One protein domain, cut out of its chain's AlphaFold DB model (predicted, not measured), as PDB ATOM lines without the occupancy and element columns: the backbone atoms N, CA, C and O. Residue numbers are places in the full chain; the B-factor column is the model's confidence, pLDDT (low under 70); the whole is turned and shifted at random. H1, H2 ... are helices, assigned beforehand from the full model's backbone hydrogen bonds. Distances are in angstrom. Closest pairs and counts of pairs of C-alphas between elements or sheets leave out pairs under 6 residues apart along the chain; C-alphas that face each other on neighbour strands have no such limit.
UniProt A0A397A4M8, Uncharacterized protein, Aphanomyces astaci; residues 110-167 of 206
ATOM      1  N   ASP A 110     312.578 210.257 283.634       66.25
ATOM      2  CA  ASP A 110     312.616 211.694 283.361       66.25
ATOM      3  C   ASP A 110     313.148 212.460 284.585       66.25
ATOM      4  O   ASP A 110     312.832 212.139 285.735       66.25
ATOM      5  N   LYS A 111     313.926 213.529 284.351       69.62
ATOM      6  CA  LYS A 111     314.485 214.378 285.427       69.62
ATOM      7  C   LYS A 111     313.391 214.868 286.402       69.62
ATOM      8  O   LYS A 111     313.649 215.027 287.593       69.62
ATOM      9  N   GLU A 112     312.164 215.071 285.916       68.94
ATOM     10  CA  GLU A 112     311.004 215.481 286.720       68.94
ATOM     11  C   GLU A 112     310.471 214.353 287.620       68.94
ATOM     12  O   GLU A 112     310.274 214.571 288.815       68.94
ATOM     13  N   THR A 113     310.310 213.130 287.103       74.94
ATOM     14  CA  THR A 113     309.900 211.970 287.916       74.94
ATOM     15  C   THR A 113     310.962 211.604 288.945       74.94
ATOM     16  O   THR A 113     310.616 211.257 290.073       74.94
ATOM     17  N   MET A 114     312.244 211.764 288.611       75.31
ATOM     18  CA  MET A 114     313.338 211.588 289.571       75.31
ATOM     19  C   MET A 114     313.275 212.592 290.716       75.31
ATOM     20  O   MET A 114     313.507 212.234 291.870       75.31
ATOM     21  N   ARG A 115     312.933 213.847 290.422       82.00
ATOM     22  CA  ARG A 115     312.772 214.875 291.450       82.00
ATOM     23  C   ARG A 115     311.570 214.596 292.353       82.00
ATOM     24  O   ARG A 115     311.715 214.696 293.565       82.00
ATOM     25  N   GLU A 116     310.427 214.196 291.789       83.50
ATOM     26  CA  GLU A 116     309.251 213.792 292.579       83.50
ATOM     27  C   GLU A 116     309.578 212.612 293.516       83.50
ATOM     28  O   GLU A 116     309.119 212.571 294.660       83.50
ATOM     29  N   GLU A 117     310.367 211.640 293.046       82.94
ATOM     30  CA  GLU A 117     310.792 210.504 293.867       82.94
ATOM     31  C   GLU A 117     311.738 210.923 294.991       82.94
ATOM     32  O   GLU A 117     311.535 210.471 296.117       82.94
ATOM     33  N   ARG A 118     312.686 211.832 294.721       86.56
ATOM     34  CA  ARG A 118     313.568 212.418 295.745       86.56
ATOM     35  C   ARG A 118     312.786 213.208 296.792       86.56
ATOM     36  O   ARG A 118     312.944 212.981 297.981       86.56
ATOM     37  N   GLU A 119     311.869 214.079 296.379       88.44
ATOM     38  CA  GLU A 119     311.052 214.860 297.322       88.44
ATOM     39  C   GLU A 119     310.179 213.951 298.200       88.44
ATOM     40  O   GLU A 119     309.962 214.222 299.387       88.44
ATOM     41  N   LYS A 120     309.701 212.833 297.639       89.25
ATOM     42  CA  LYS A 120     308.984 211.819 298.404       89.25
ATOM     43  C   LYS A 120     309.899 211.130 299.417       89.25
ATOM     44  O   LYS A 120     309.479 210.983 300.563       89.25
ATOM     45  N   THR A 121     311.101 210.701 299.030       88.50
ATOM     46  CA  THR A 121     312.045 210.078 299.974       88.50
ATOM     47  C   THR A 121     312.440 211.055 301.072       88.50
ATOM     48  O   THR A 121     312.337 210.706 302.242       88.50
ATOM     49  N   ASP A 122     312.734 212.308 300.728       93.06
ATOM     50  CA  ASP A 122     313.103 213.353 301.687       93.06
ATOM     51  C   ASP A 122     311.975 213.619 302.698       93.06
ATOM     52  O   ASP A 122     312.207 213.799 303.897       93.06
ATOM     53  N   TYR A 123     310.716 213.610 302.244       93.38
ATOM     54  CA  TYR A 123     309.560 213.715 303.133       93.38
ATOM     55  C   TYR A 123     309.453 212.506 304.071       93.38
ATOM     56  O   TYR A 123     309.229 212.676 305.272       93.38
ATOM     57  N   GLU A 124     309.582 211.291 303.532       94.44
ATOM     58  CA  GLU A 124     309.465 210.055 304.310       94.44
ATOM     59  C   GLU A 124     310.594 209.916 305.337       94.44
ATOM     60  O   GLU A 124     310.333 209.466 306.451       94.44
ATOM     61  N   GLU A 125     311.810 210.350 305.000       92.75
ATOM     62  CA  GLU A 125     312.987 210.323 305.872       92.75
ATOM     63  C   GLU A 125     312.941 211.420 306.940       92.75
ATOM     64  O   GLU A 125     313.157 211.140 308.115       92.75
ATOM     65  N   SER A 126     312.585 212.657 306.575       95.50
ATOM     66  CA  SER A 126     312.523 213.775 307.532       95.50
ATOM     67  C   SER A 126     311.431 213.609 308.590       95.50
ATOM     68  O   SER A 126     311.581 214.072 309.722       95.50
ATOM     69  N   ARG A 127     310.315 212.963 308.233       91.25
ATOM     70  CA  ARG A 127     309.162 212.751 309.126       91.25
ATOM     71  C   ARG A 127     309.016 211.313 309.597       91.25
ATOM     72  O   ARG A 127     308.111 211.044 310.381       91.25
ATOM     73  N   PHE A 128     309.884 210.410 309.140       91.94
ATOM     74  CA  PHE A 128     309.861 208.976 309.442       91.94
ATOM     75  C   PHE A 128     308.484 208.319 309.219       91.94
ATOM     76  O   PHE A 128     308.097 207.384 309.922       91.94
ATOM     77  N   VAL A 129     307.716 208.807 308.238       93.75
ATOM     78  CA  VAL A 129     306.354 208.341 307.933       93.75
ATOM     79  C   VAL A 129     306.173 208.218 306.425       93.75
ATOM     80  O   VAL A 129     306.386 209.175 305.686       93.75
ATOM     81  N   ARG A 130     305.709 207.047 305.972       92.00
ATOM     82  CA  ARG A 130     305.438 206.781 304.550       92.00
ATOM     83  C   ARG A 130     304.294 207.633 304.014       92.00
ATOM     84  O   ARG A 130     303.226 207.703 304.628       92.00
ATOM     85  N   VAL A 131     304.469 208.179 302.812       90.19
ATOM     86  CA  VAL A 131     303.401 208.900 302.116       90.19
ATOM     87  C   VAL A 131     302.387 207.895 301.580       90.19
ATOM     88  O   VAL A 131     302.692 207.033 300.748       90.19
ATOM     89  N   VAL A 132     301.141 208.020 302.033       91.06
ATOM     90  CA  VAL A 132     300.028 207.238 301.497       91.06
ATOM     91  C   VAL A 132     299.637 207.760 300.116       91.06
ATOM     92  O   VAL A 132     299.394 208.944 299.917       91.06
ATOM     93  N   THR A 133     299.560 206.860 299.139       87.50
ATOM     94  CA  THR A 133     299.142 207.185 297.763       87.50
ATOM     95  C   THR A 133     297.845 206.458 297.432       87.50
ATOM     96  O   THR A 133     297.759 205.244 297.666       87.50
ATOM     97  N   SER A 134     296.872 207.149 296.833       92.00
ATOM     98  CA  SER A 134     295.602 206.538 296.430       92.00
ATOM     99  C   SER A 134     295.784 205.542 295.277       92.00
ATOM    100  O   SER A 134     296.732 205.621 294.491       92.00
ATOM    101  N   ARG A 135     294.835 204.605 295.114       88.69
ATOM    102  CA  ARG A 135     294.789 203.694 293.951       88.69
ATOM    103  C   ARG A 135     294.735 204.478 292.635       88.69
ATOM    104  O   ARG A 135     295.366 204.070 291.664       88.69
ATOM    105  N   LYS A 136     294.042 205.622 292.630       90.56
ATOM    106  CA  LYS A 136     293.982 206.547 291.489       90.56
ATOM    107  C   LYS A 136     295.366 207.111 291.150       90.56
ATOM    108  O   LYS A 136     295.759 207.092 289.986       90.56
ATOM    109  N   ASP A 137     296.130 207.525 292.159       85.88
ATOM    110  CA  ASP A 137     297.464 208.112 291.974       85.88
ATOM    111  C   ASP A 137     298.466 207.081 291.460       85.88
ATOM    112  O   ASP A 137     299.255 207.378 290.567       85.88
ATOM    113  N   LYS A 138     298.379 205.834 291.941       87.62
ATOM    114  CA  LYS A 138     299.207 204.723 291.447       87.62
ATOM    115  C   LYS A 138     298.947 204.415 289.972       87.62
ATOM    116  O   LYS A 138     299.890 204.165 289.227       87.62
ATOM    117  N   VAL A 139     297.683 204.430 289.539       88.81
ATOM    118  CA  VAL A 139     297.327 204.231 288.122       88.81
ATOM    119  C   VAL A 139     297.831 205.401 287.277       88.81
ATOM    120  O   VAL A 139     298.446 205.170 286.239       88.81
ATOM    121  N   ARG A 140     297.655 206.640 287.751       85.62
ATOM    122  CA  ARG A 140     298.143 207.842 287.062       85.62
ATOM    123  C   ARG A 140     299.670 207.880 286.964       85.62
ATOM    124  O   ARG A 140     300.183 208.291 285.931       85.62
ATOM    125  N   LYS A 141     300.395 207.443 288.002       85.19
ATOM    126  CA  LYS A 141     301.863 207.330 287.983       85.19
ATOM    127  C   LYS A 141     302.317 206.305 286.942       85.19
ATOM    128  O   LYS A 141     303.102 206.644 286.073       85.19
ATOM    129  N   ARG A 142     301.730 205.103 286.946       85.12
ATOM    130  CA  ARG A 142     302.029 204.056 285.947       85.12
ATOM    131  C   ARG A 142     301.705 204.475 284.515       85.12
ATOM    132  O   ARG A 142     302.365 204.027 283.586       85.12
ATOM    133  N   GLN A 143     300.654 205.270 284.325       84.25
ATOM    134  CA  GLN A 143     300.319 205.810 283.013       84.25
ATOM    135  C   GLN A 143     301.358 206.841 282.565       84.25
ATOM    136  O   GLN A 143     301.890 206.690 281.476       84.25
ATOM    137  N   ARG A 144     301.729 207.788 283.441       80.12
ATOM    138  CA  ARG A 144     302.814 208.747 283.180       80.12
ATOM    139  C   ARG A 144     304.136 208.053 282.843       80.12
ATOM    140  O   ARG A 144     304.759 208.422 281.864       80.12
ATOM    141  N   GLU A 145     304.523 207.020 283.592       79.06
ATOM    142  CA  GLU A 145     305.738 206.233 283.320       79.06
ATOM    143  C   GLU A 145     305.701 205.554 281.938       79.06
ATOM    144  O   GLU A 145     306.708 205.535 281.235       79.06
ATOM    145  N   ARG A 146     304.546 205.020 281.512       78.94
ATOM    146  CA  ARG A 146     304.400 204.449 280.160       78.94
ATOM    147  C   ARG A 146     304.442 205.510 279.068       78.94
ATOM    148  O   ARG A 146     305.053 205.276 278.031       78.94
ATOM    149  N   ASP A 147     303.783 206.640 279.297       73.88
ATOM    150  CA  ASP A 147     303.743 207.746 278.343       73.88
ATOM    151  C   ASP A 147     305.141 208.372 278.187       73.88
ATOM    152  O   ASP A 147     305.543 208.673 277.069       73.88
ATOM    153  N   ALA A 148     305.918 208.472 279.273       72.44
ATOM    154  CA  ALA A 148     307.319 208.894 279.270       72.44
ATOM    155  C   ALA A 148     308.216 207.948 278.457       72.44
ATOM    156  O   ALA A 148     308.924 208.387 277.555       72.44
ATOM    157  N   MET A 149     308.117 206.633 278.692       68.88
ATOM    158  CA  MET A 149     308.862 205.632 277.913       68.88
ATOM    159  C   MET A 149     308.510 205.664 276.417       68.88
ATOM    160  O   MET A 149     309.375 205.451 275.571       68.88
ATOM    161  N   ALA A 150     307.249 205.939 276.074       70.31
ATOM    162  CA  ALA A 150     306.822 206.100 274.685       70.31
ATOM    163  C   ALA A 150     307.314 207.427 274.073       70.31
ATOM    164  O   ALA A 150     307.688 207.474 272.898       70.31
ATOM    165  N   ALA A 151     307.335 208.501 274.866       64.12
ATOM    166  CA  ALA A 151     307.792 209.820 274.449       64.12
ATOM    167  C   ALA A 151     309.313 209.886 274.251       64.12
ATOM    168  O   ALA A 151     309.760 210.621 273.376       64.12
ATOM    169  N   ASP A 152     310.104 209.094 274.976       60.91
ATOM    170  CA  ASP A 152     311.567 209.083 274.839       60.91
ATOM    171  C   ASP A 152     312.022 208.645 273.426       60.91
ATOM    172  O   ASP A 152     313.009 209.153 272.899       60.91
ATOM    173  N   SER A 153     311.251 207.777 272.752       59.25
ATOM    174  CA  SER A 153     311.542 207.339 271.372       59.25
ATOM    175  C   SER A 153     310.986 208.260 270.274       59.25
ATOM    176  O   SER A 153     311.540 208.298 269.180       59.25
ATOM    177  N   ILE A 154     309.896 208.995 270.528       59.50
ATOM    178  CA  ILE A 154     309.181 209.788 269.500       59.50
ATOM    179  C   ILE A 154     309.412 211.298 269.677       59.50
ATOM    180  O   ILE A 154     309.632 212.019 268.706       59.50
ATOM    181  N   GLY A 155     309.444 211.788 270.917       57.59
ATOM    182  CA  GLY A 155     309.599 213.208 271.246       57.59
ATOM    183  C   GLY A 155     310.974 213.784 270.900       57.59
ATOM    184  O   GLY A 155     311.083 214.976 270.611       57.59
ATOM    185  N   LYS A 156     312.022 212.949 270.855       57.69
ATOM    186  CA  LYS A 156     313.361 213.362 270.402       57.69
ATOM    187  C   LYS A 156     313.394 213.692 268.900       57.69
ATOM    188  O   LYS A 156     314.065 214.643 268.511       57.69
ATOM    189  N   MET A 157     312.626 212.979 268.064       56.72
ATOM    190  CA  MET A 157     312.578 213.215 266.610       56.72
ATOM    191  C   MET A 157     311.819 214.497 266.240       56.72
ATOM    192  O   MET A 157     312.291 215.264 265.401       56.72
ATOM    193  N   ASP A 158     310.685 214.766 266.891       62.19
ATOM    194  CA  ASP A 158     309.883 215.971 266.623       62.19
ATOM    195  C   ASP A 158     310.589 217.256 267.090       62.19
ATOM    196  O   ASP A 158     310.492 218.302 266.440       62.19
ATOM    197  N   ASN A 159     311.352 217.174 268.186       62.44
ATOM    198  CA  ASN A 159     312.202 218.272 268.641       62.44
ATOM    199  C   ASN A 159     313.352 218.520 267.654       62.44
ATOM    200  O   ASN A 159     313.562 219.663 267.251       62.44
ATOM    201  N   PHE A 160     314.038 217.471 267.188       61.81
ATOM    202  CA  PHE A 160     315.132 217.599 266.219       61.81
ATOM    203  C   PHE A 160     314.679 218.201 264.877       61.81
ATOM    204  O   PHE A 160     315.356 219.072 264.336       61.81
ATOM    205  N   ALA A 161     313.500 217.819 264.372       66.00
ATOM    206  CA  ALA A 161     312.936 218.392 263.147       66.00
ATOM    207  C   ALA A 161     312.627 219.897 263.286       66.00
ATOM    208  O   ALA A 161     312.923 220.675 262.383       66.00
ATOM    209  N   GLY A 162     312.085 220.322 264.434       63.81
ATOM    210  CA  GLY A 162     311.853 221.742 264.722       63.81
ATOM    211  C   GLY A 162     313.142 222.548 264.917       63.81
ATOM    212  O   GLY A 162     313.172 223.729 264.592       63.81
ATOM    213  N   ILE A 163     314.203 221.908 265.411       59.47
ATOM    214  CA  ILE A 163     315.535 222.495 265.612       59.47
ATOM    215  C   ILE A 163     316.294 222.631 264.284       59.47
ATOM    216  O   ILE A 163     316.907 223.667 264.048       59.47
ATOM    217  N   SER A 164     316.207 221.645 263.386       65.31
ATOM    218  CA  SER A 164     316.788 221.724 262.036       65.31
ATOM    219  C   SER A 164     316.163 222.861 261.216       65.31
ATOM    220  O   SER A 164     316.877 223.602 260.546       65.31
ATOM    221  N   ASP A 165     314.849 223.061 261.353       67.19
ATOM    222  CA  ASP A 165     314.124 224.185 260.747       67.19
ATOM    223  C   ASP A 165     314.482 225.536 261.414       67.19
ATOM    224  O   ASP A 165     314.439 226.584 260.777       67.19
ATOM    225  N   ALA A 166     314.887 225.527 262.693       61.94
ATOM    226  CA  ALA A 166     315.304 226.715 263.446       61.94
ATOM    227  C   ALA A 166     316.750 227.162 263.184       61.94
ATOM    228  O   ALA A 166     317.030 228.359 263.237       61.94
ATOM    229  N   LEU A 167     317.664 226.210 262.969       63.44
ATOM    230  CA  LEU A 167     319.105 226.457 262.837       63.44
ATOM    231  C   LEU A 167     319.528 226.765 261.390       63.44
ATOM    232  O   LEU A 167     320.634 227.241 261.168       63.44
TER     233      LEU A 167
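Overview. This is residues 110 to 167 of the 206 residues of an uncharacterized protein of Aphanomyces astaci (UniProt A0A397A4M8). A long helix, H2, and a shorter one, H1, run roughly opposite ways and frame an open, loose triangle, with the link between them as its short side and the first residues of H1 coming near the middle of H2. Beyond that corner, residues 153 to 167 of H2 stick out as a free arm that makes much of the length. The printed part has 58 residues, is all helix with no named strand, and is extended: the radius of gyration of the C-alphas is 16.5 A and the spans are 51 by 23 by 12 A.

Along the chain. Find C-alpha 111 at (314.485, 214.378, 285.427); from there H1, residues 111 to 127, runs 24.3 A. H2, residues 135 to 167, starts at (294.789, 203.694, 293.951) and runs 45.6 A to C-alpha 167 at (319.105, 226.457, 262.837).

Arrangement. H1 and H2 are only just apart, their closest C-alphas 8.4 A from each other. Near residue 151 you meet a kink of 49 degrees in H2. Every O i to N i+4 pair is within hydrogen-bond range in H1, and 25 of 29 in H2.

Size, cuts and confidence. The C-alphas farthest apart, Phe 128 and Asp 165, are 51.2 A from each other. The printed part has no cut, and its link is short. Look for pLDDT under 70 at residues 110 to 112, 149 and 151 to 167.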